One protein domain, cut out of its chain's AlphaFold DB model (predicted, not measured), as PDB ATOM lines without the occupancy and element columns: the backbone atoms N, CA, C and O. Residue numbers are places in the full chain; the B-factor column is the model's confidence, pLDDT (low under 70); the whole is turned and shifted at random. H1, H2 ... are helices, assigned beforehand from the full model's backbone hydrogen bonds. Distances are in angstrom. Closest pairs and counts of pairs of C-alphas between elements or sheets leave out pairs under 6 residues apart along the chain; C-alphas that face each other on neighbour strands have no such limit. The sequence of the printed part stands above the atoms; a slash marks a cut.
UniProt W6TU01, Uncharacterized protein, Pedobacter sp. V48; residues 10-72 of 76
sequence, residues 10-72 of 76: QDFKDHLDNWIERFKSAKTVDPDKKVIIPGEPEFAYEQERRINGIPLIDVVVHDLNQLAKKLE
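Overview. This is residues 10 to 72 of the 76 residues of an uncharacterized protein of Pedobacter sp. V48 (UniProt W6TU01). Three helices are strung out one after another in an open chain with no core: H1 at one end of the longest axis, H2 in the middle, H3 at the other end. A deep loop, residues 25 to 39, swings out between H1 and H2. The printed part has 63 residues, is all helix in class with no named strand, and is extended and flat, with a radius of gyration of the C-alphas of 19.5 A and spans of 53 by 34 by 18 A.

Arrangement. Look first at H1, residues 10 to 24, which is apart from H2, residues 40 to 52. H3, residues 58 to 70, is apart from both. In H1 and H3 every O i to N i+4 pair is within hydrogen-bond range; in H2, 8 of 9 are.

Along the chain. Find C-alpha 10 at (44.854, -48.162, -28.142); from there H1 runs 21.0 A to C-alpha 24. H2 covers 18.2 A, and H3 18.5 A, ending at C-alpha 70, (6.238, -46.949, 4.471).

Size, cuts and confidence. The C-alphas farthest apart, of Lys 27 and Glu 72, are 55.3 A apart. The printed part has no cut. The link from H1 to H2 is long; that from H2 to H3 is tight. Residues 31 to 32 have pLDDT under 70.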
ATOM      1  N   GLN A  10      44.311 -49.511 -27.967       80.81
ATOM      2  CA  GLN A  10      44.854 -48.162 -28.142       80.81
ATOM      3  C   GLN A  10      44.477 -47.580 -29.510       80.81
ATOM      4  O   GLN A  10      43.886 -46.514 -29.587       80.81
ATOM      5  N   ASP A  11      44.685 -48.354 -30.573       78.69
ATOM      6  CA  ASP A  11      44.419 -47.958 -31.960       78.69
ATOM      7  C   ASP A  11      42.917 -47.685 -32.205       78.69
ATOM      8  O   ASP A  11      42.523 -46.800 -32.968       78.69
ATOM      9  N   PHE A  12      42.039 -48.425 -31.511       78.88
ATOM     10  CA  PHE A  12      40.599 -48.150 -31.500       78.88
ATOM     11  C   PHE A  12      40.268 -46.804 -30.845       78.88
ATOM     12  O   PHE A  12      39.469 -46.050 -31.402       78.88
ATOM     13  N   LYS A  13      40.875 -46.504 -29.691       80.44
ATOM     14  CA  LYS A  13      40.666 -45.237 -28.977       80.44
ATOM     15  C   LYS A  13      41.188 -44.054 -29.784       80.44
ATOM     16  O   LYS A  13      40.431 -43.117 -29.997       80.44
ATOM     17  N   ASP A  14      42.387 -44.159 -30.349       84.88
ATOM     18  CA  ASP A  14      42.994 -43.086 -31.145       84.88
ATOM     19  C   ASP A  14      42.130 -42.736 -32.375       84.88
ATOM     20  O   ASP A  14      41.958 -41.572 -32.742       84.88
ATOM     21  N   HIS A  15      41.526 -43.735 -33.028       83.31
ATOM     22  CA  HIS A  15      40.591 -43.493 -34.135       83.31
ATOM     23  C   HIS A  15      39.284 -42.843 -33.674       83.31
ATOM     24  O   HIS A  15      38.702 -42.038 -34.406       83.31
ATOM     25  N   LEU A  16      38.812 -43.205 -32.483       82.00
ATOM     26  CA  LEU A  16      37.614 -42.635 -31.890       82.00
ATOM     27  C   LEU A  16      37.854 -41.170 -31.498       82.00
ATOM     28  O   LEU A  16      37.006 -40.334 -31.791       82.00
ATOM     29  N   ASP A  17      39.029 -40.839 -30.964       82.19
ATOM     30  CA  ASP A  17      39.434 -39.460 -30.670       82.19
ATOM     31  C   ASP A  17      39.492 -38.608 -31.945       82.19
ATOM     32  O   ASP A  17      38.883 -37.539 -32.011       82.19
ATOM     33  N   ASN A  18      40.097 -39.128 -33.018       83.88
ATOM     34  CA  ASN A  18      40.096 -38.463 -34.327       83.88
ATOM     35  C   ASN A  18      38.674 -38.216 -34.868       83.88
ATOM     36  O   ASN A  18      38.407 -37.203 -35.522       83.88
ATOM     37  N   TRP A  19      37.751 -39.152 -34.636       83.06
ATOM     38  CA  TRP A  19      36.343 -38.992 -34.999       83.06
ATOM     39  C   TRP A  19      35.682 -37.903 -34.144       83.06
ATOM     40  O   TRP A  19      35.069 -36.993 -34.699       83.06
ATOM     41  N   ILE A  20      35.883 -37.922 -32.824       81.44
ATOM     42  CA  ILE A  20      35.377 -36.901 -31.896       81.44
ATOM     43  C   ILE A  20      35.831 -35.496 -32.318       81.44
ATOM     44  O   ILE A  20      35.002 -34.591 -32.434       81.44
ATOM     45  N   GLU A  21      37.123 -35.304 -32.589       82.88
ATOM     46  CA  GLU A  21      37.680 -34.002 -32.976       82.88
ATOM     47  C   GLU A  21      37.089 -33.482 -34.291       82.88
ATOM     48  O   GLU A  21      36.742 -32.301 -34.411       82.88
ATOM     49  N   ARG A  22      36.910 -34.363 -35.282       82.12
ATOM     50  CA  ARG A  22      36.283 -34.003 -36.563       82.12
ATOM     51  C   ARG A  22      34.821 -33.611 -36.403       82.12
ATOM     52  O   ARG A  22      34.374 -32.668 -37.048       82.12
ATOM     53  N   PHE A  23      34.081 -34.307 -35.545       79.00
ATOM     54  CA  PHE A  23      32.683 -33.975 -35.285       79.00
ATOM     55  C   PHE A  23      32.558 -32.648 -34.536       79.00
ATOM     56  O   PHE A  23      31.742 -31.812 -34.916       79.00
ATOM     57  N   LYS A  24      33.424 -32.396 -33.550       74.44
ATOM     58  CA  LYS A  24      33.453 -31.123 -32.814       74.44
ATOM     59  C   LYS A  24      33.873 -29.925 -33.660       74.44
ATOM     60  O   LYS A  24      33.414 -28.815 -33.406       74.44
ATOM     61  N   SER A  25      34.747 -30.132 -34.642       78.44
ATOM     62  CA  SER A  25      35.211 -29.078 -35.556       78.44
ATOM     63  C   SER A  25      34.283 -28.846 -36.754       78.44
ATOM     64  O   SER A  25      34.499 -27.907 -37.525       78.44
ATOM     65  N   ALA A  26      33.239 -29.665 -36.921       78.00
ATOM     66  CA  ALA A  26      32.259 -29.483 -37.979       78.00
ATOM     67  C   ALA A  26      31.455 -28.189 -37.779       78.00
ATOM     68  O   ALA A  26      31.128 -27.791 -36.659       78.00
ATOM     69  N   LYS A  27      31.108 -27.526 -38.891       72.88
ATOM     70  CA  LYS A  27      30.265 -26.328 -38.853       72.88
ATOM     71  C   LYS A  27      28.890 -26.677 -38.302       72.88
ATOM     72  O   LYS A  27      28.218 -27.579 -38.800       72.88
ATOM     73  N   THR A  28      28.470 -25.919 -37.304       75.00
ATOM     74  CA  THR A  28      27.148 -26.031 -36.708       75.00
ATOM     75  C   THR A  28      26.130 -25.341 -37.615       75.00
ATOM     76  O   THR A  28      26.441 -24.358 -38.288       75.00
ATOM     77  N   VAL A  29      24.908 -25.878 -37.679       73.44
ATOM     78  CA  VAL A  29      23.797 -25.237 -38.415       73.44
ATOM     79  C   VAL A  29      23.374 -23.938 -37.725       73.44
ATOM     80  O   VAL A  29      22.925 -22.999 -38.373       73.44
ATOM     81  N   ASP A  30      23.552 -23.892 -36.408       73.94
ATOM     82  CA  ASP A  30      23.233 -22.772 -35.540       73.94
ATOM     83  C   ASP A  30      24.550 -22.292 -34.893       73.94
ATOM     84  O   ASP A  30      25.198 -23.085 -34.200       73.94
ATOM     85  N   PRO A  31      25.017 -21.059 -35.165       69.75
ATOM     86  CA  PRO A  31      26.320 -20.574 -34.702       69.75
ATOM     87  C   PRO A  31      26.419 -20.472 -33.173       69.75
ATOM     88  O   PRO A  31      27.525 -20.509 -32.635       69.75
ATOM     89  N   ASP A  32      25.282 -20.416 -32.476       69.88
ATOM     90  CA  ASP A  32      25.218 -20.356 -31.015       69.88
ATOM     91  C   ASP A  32      25.251 -21.743 -30.349       69.88
ATOM     92  O   ASP A  32      25.437 -21.856 -29.134       69.88
ATOM     93  N   LYS A  33      25.098 -22.828 -31.121       71.06
ATOM     94  CA  LYS A  33      25.061 -24.202 -30.597       71.06
ATOM     95  C   LYS A  33      26.272 -24.983 -31.063       71.06
ATOM     96  O   LYS A  33      26.459 -25.179 -32.256       71.06
ATOM     97  N   LYS A  34      27.071 -25.485 -30.124       71.44
ATOM     98  CA  LYS A  34      28.206 -26.371 -30.423       71.44
ATOM     99  C   LYS A  34      27.721 -27.754 -30.868       71.44
ATOM    100  O   LYS A  34      26.663 -28.208 -30.433       71.44
ATOM    101  N   VAL A  35      28.509 -28.435 -31.706       77.00
ATOM    102  CA  VAL A  35      28.274 -29.855 -32.003       77.00
ATOM    103  C   VAL A  35      28.549 -30.650 -30.731       77.00
ATOM    104  O   VAL A  35      29.676 -30.660 -30.241       77.00
ATOM    105  N   ILE A  36      27.513 -31.299 -30.209       80.62
ATOM    106  CA  ILE A  36      27.604 -32.199 -29.060       80.62
ATOM    107  C   ILE A  36      27.655 -33.647 -29.540       80.62
ATOM    108  O   ILE A  36      27.033 -34.011 -30.541       80.62
ATOM    109  N   ILE A  37      28.394 -34.473 -28.808       81.06
ATOM    110  CA  ILE A  37      28.475 -35.914 -29.046       81.06
ATOM    111  C   ILE A  37      27.605 -36.618 -28.001       81.06
ATOM    112  O   ILE A  37      27.571 -36.171 -26.853       81.06
ATOM    113  N   PRO A  38      26.901 -37.706 -28.359       82.38
ATOM    114  CA  PRO A  38      26.167 -38.504 -27.380       82.38
ATOM    115  C   PRO A  38      27.063 -38.899 -26.196       82.38
ATOM    116  O   PRO A  38      28.165 -39.405 -26.406       82.38
ATOM    117  N   GLY A  39      26.610 -38.662 -24.964       83.19
ATOM    118  CA  GLY A  39      27.381 -38.909 -23.742       83.19
ATOM    119  C   GLY A  39      28.115 -37.680 -23.192       83.19
ATOM    120  O   GLY A  39      28.366 -37.612 -21.991       83.19
ATOM    121  N   GLU A  40      28.442 -36.687 -24.027       85.12
ATOM    122  CA  GLU A  40      29.054 -35.434 -23.567       85.12
ATOM    123  C   GLU A  40      28.136 -34.597 -22.655       85.12
ATOM    124  O   GLU A  40      28.609 -34.179 -21.593       85.12
ATOM    125  N   PRO A  41      26.852 -34.344 -22.996       86.94
ATOM    126  CA  PRO A  41      25.984 -33.584 -22.103       86.94
ATOM    127  C   PRO A  41      25.749 -34.326 -20.783       86.94
ATOM    128  O   PRO A  41      25.734 -33.697 -19.729       86.94
ATOM    129  N   GLU A  42      25.639 -35.655 -20.802       88.69
ATOM    130  CA  GLU A  42      25.507 -36.471 -19.594       88.69
ATOM    131  C   GLU A  42      26.749 -36.373 -18.700       88.69
ATOM    132  O   GLU A  42      26.610 -36.190 -17.492       88.69
ATOM    133  N   PHE A  43      27.951 -36.423 -19.282       88.94
ATOM    134  CA  PHE A  43      29.207 -36.256 -18.546       88.94
ATOM    135  C   PHE A  43      29.341 -34.853 -17.932       88.94
ATOM    136  O   PHE A  43      29.817 -34.701 -16.804       88.94
ATOM    137  N   ALA A  44      28.899 -33.815 -18.646       89.38
ATOM    138  CA  ALA A  44      28.862 -32.456 -18.115       89.38
ATOM    139  C   ALA A  44      27.870 -32.336 -16.943       89.38
ATOM    140  O   ALA A  44      28.233 -31.830 -15.879       89.38
ATOM    141  N   TYR A  45      26.652 -32.868 -17.102       90.19
ATOM    142  CA  TYR A  45      25.648 -32.876 -16.038       90.19
ATOM    143  C   TYR A  45      26.069 -33.715 -14.828       90.19
ATOM    144  O   TYR A  45      25.739 -33.342 -13.705       90.19
ATOM    145  N   GLU A  46      26.787 -34.823 -15.019       91.75
ATOM    146  CA  GLU A  46      27.325 -35.626 -13.915       91.75
ATOM    147  C   GLU A  46      28.306 -34.802 -13.073       91.75
ATOM    148  O   GLU A  46      28.134 -34.700 -11.858       91.75
ATOM    149  N   GLN A  47      29.293 -34.169 -13.714       93.00
ATOM    150  CA  GLN A  47      30.286 -33.348 -13.018       93.00
ATOM    151  C   GLN A  47      29.640 -32.178 -12.272       93.00
ATOM    152  O   GLN A  47      29.986 -31.919 -11.119       93.00
ATOM    153  N   GLU A  48      28.681 -31.501 -12.905       93.31
ATOM    154  CA  GLU A  48      27.948 -30.397 -12.286       93.31
ATOM    155  C   GLU A  48      27.138 -30.873 -11.071       93.31
ATOM    156  O   GLU A  48      27.285 -30.333  -9.974       93.31
ATOM    157  N   ARG A  49      26.322 -31.922 -11.232       93.12
ATOM    158  CA  ARG A  49      25.444 -32.443 -10.169       93.12
ATOM    159  C   ARG A  49      26.214 -33.092  -9.028       93.12
ATOM    160  O   ARG A  49      25.715 -33.138  -7.907       93.12
ATOM    161  N   ARG A  50      27.434 -33.570  -9.281       91.62
ATOM    162  CA  ARG A  50      28.318 -34.094  -8.237       91.62
ATOM    163  C   ARG A  50      28.771 -33.009  -7.260       91.62
ATOM    164  O   ARG A  50      28.999 -33.317  -6.095       91.62
ATOM    165  N   ILE A  51      28.904 -31.767  -7.728       94.81
ATOM    166  CA  ILE A  51      29.345 -30.626  -6.915       94.81
ATOM    167  C   ILE A  51      28.138 -29.858  -6.366       94.81
ATOM    168  O   ILE A  51      28.103 -29.533  -5.183       94.81
ATOM    169  N   ASN A  52      27.142 -29.593  -7.213       93.50
ATOM    170  CA  ASN A  52      26.007 -28.723  -6.893       93.50
ATOM    171  C   ASN A  52      24.794 -29.475  -6.319       93.50
ATOM    172  O   ASN A  52      23.840 -28.844  -5.870       93.50
ATOM    173  N   GLY A  53      24.817 -30.810  -6.328       90.00
ATOM    174  CA  GLY A  53      23.673 -31.646  -5.973       90.00
ATOM    175  C   GLY A  53      22.744 -31.927  -7.157       90.00
ATOM    176  O   GLY A  53      22.825 -31.312  -8.222       90.00
ATOM    177  N   ILE A  54      21.856 -32.910  -6.982       92.25
ATOM    178  CA  ILE A  54      20.893 -33.325  -8.007       92.25
ATOM    179  C   ILE A  54      19.583 -32.561  -7.782       92.25
ATOM    180  O   ILE A  54      18.959 -32.748  -6.737       92.25
ATOM    181  N   PRO A  55      19.123 -31.739  -8.742       91.31
ATOM    182  CA  PRO A  55      17.830 -31.081  -8.626       91.31
ATOM    183  C   PRO A  55      16.711 -32.118  -8.776       91.31
ATOM    184  O   PRO A  55      16.548 -32.725  -9.838       91.31
ATOM    185  N   LEU A  56      15.945 -32.324  -7.706       91.31
ATOM    186  CA  LEU A  56      14.739 -33.148  -7.703       91.31
ATOM    187  C   LEU A  56      13.507 -32.244  -7.753       91.31
ATOM    188  O   LEU A  56      13.492 -31.168  -7.164       91.31
ATOM    189  N   ILE A  57      12.470 -32.688  -8.457       93.06
ATOM    190  CA  ILE A  57      11.174 -32.002  -8.465       93.06
ATOM    191  C   ILE A  57      10.383 -32.353  -7.199       93.06
ATOM    192  O   ILE A  57      10.491 -33.475  -6.699       93.06
ATOM    193  N   ASP A  58       9.537 -31.436  -6.720       92.25
ATOM    194  CA  ASP A  58       8.791 -31.599  -5.459       92.25
ATOM    195  C   ASP A  58       7.963 -32.889  -5.400       92.25
ATOM    196  O   ASP A  58       7.896 -33.545  -4.362       92.25
ATOM    197  N   VAL A  59       7.379 -33.300  -6.531       94.38
ATOM    198  CA  VAL A  59       6.600 -34.546  -6.631       94.38
ATOM    199  C   VAL A  59       7.465 -35.771  -6.316       94.38
ATOM    200  O   VAL A  59       7.037 -36.660  -5.590       94.38
ATOM    201  N   VAL A  60       8.708 -35.794  -6.803       92.38
ATOM    202  CA  VAL A  60       9.640 -36.906  -6.566       92.38
ATOM    203  C   VAL A  60      10.101 -36.918  -5.112       92.38
ATOM    204  O   VAL A  60      10.170 -37.982  -4.504       92.38
ATOM    205  N   VAL A  61      10.363 -35.748  -4.524       92.94
ATOM    206  CA  VAL A  61      10.710 -35.639  -3.099       92.94
ATOM    207  C   VAL A  61       9.563 -36.149  -2.224       92.94
ATOM    208  O   VAL A  61       9.796 -36.891  -1.269       92.94
ATOM    209  N   HIS A  62       8.319 -35.800  -2.565       92.94
ATOM    210  CA  HIS A  62       7.142 -36.275  -1.847       92.94
ATOM    211  C   HIS A  62       7.001 -37.800  -1.919       92.94
ATOM    212  O   HIS A  62       6.829 -38.444  -0.883       92.94
ATOM    213  N   ASP A  63       7.129 -38.380  -3.113       93.12
ATOM    214  CA  ASP A  63       7.026 -39.826  -3.321       93.12
ATOM    215  C   ASP A  63       8.127 -40.595  -2.577       93.12
ATOM    216  O   ASP A  63       7.849 -41.609  -1.928       93.12
ATOM    217  N   LEU A  64       9.367 -40.095  -2.604       92.56
ATOM    218  CA  LEU A  64      10.490 -40.696  -1.881       92.56
ATOM    219  C   LEU A  64      10.272 -40.648  -0.364       92.56
ATOM    220  O   LEU A  64      10.471 -41.655   0.313       92.56
ATOM    221  N   ASN A  65       9.774 -39.528   0.162       92.81
ATOM    222  CA  ASN A  65       9.452 -39.395   1.582       92.81
ATOM    223  C   ASN A  65       8.261 -40.265   2.011       92.81
ATOM    224  O   ASN A  65       8.268 -40.851   3.098       92.81
ATOM    225  N   GLN A  66       7.249 -40.426   1.154       93.88
ATOM    226  CA  GLN A  66       6.167 -41.378   1.403       93.88
ATOM    227  C   GLN A  66       6.671 -42.825   1.432       93.88
ATOM    228  O   GLN A  66       6.227 -43.612   2.273       93.88
ATOM    229  N   LEU A  67       7.576 -43.186   0.520       93.19
ATOM    230  CA  LEU A  67       8.166 -44.518   0.472       93.19
ATOM    231  C   LEU A  67       9.036 -44.782   1.707       93.19
ATOM    232  O   LEU A  67       8.887 -45.833   2.327       93.19
ATOM    233  N   ALA A  68       9.859 -43.811   2.110       94.50
ATOM    234  CA  ALA A  68      10.673 -43.886   3.321       94.50
ATOM    235  C   ALA A  68       9.809 -44.138   4.565       94.50
ATOM    236  O   ALA A  68      10.072 -45.060   5.335       94.50
ATOM    237  N   LYS A  69       8.687 -43.416   4.688       94.06
ATOM    238  CA  LYS A  69       7.716 -43.619   5.771       94.06
ATOM    239  C   LYS A  69       7.090 -45.016   5.767       94.06
ATOM    240  O   LYS A  69       6.869 -45.577   6.834       94.06
ATOM    241  N   LYS A  70       6.785 -45.581   4.592       93.88
ATOM    242  CA  LYS A  70       6.238 -46.949   4.471       93.88
ATOM    243  C   LYS A  70       7.255 -48.024   4.845       93.88
ATOM    244  O   LYS A  70       6.856 -49.085   5.306       93.88
ATOM    245  N   LEU A  71       8.532 -47.759   4.591       93.75
ATOM    246  CA  LEU A  71       9.639 -48.673   4.864       93.75
ATOM    247  C   LEU A  71      10.276 -48.440   6.242       93.75
ATOM    248  O   LEU A  71      11.227 -49.137   6.577       93.75
ATOM    249  N   GLU A  72       9.760 -47.483   7.022       93.00
ATOM    250  CA  GLU A  72      10.273 -47.088   8.342       93.00
ATOM    251  C   GLU A  72      11.763 -46.694   8.329       93.00
ATOM    252  O   GLU A  72      12.504 -46.947   9.278       93.00
TER     253      GLU A  72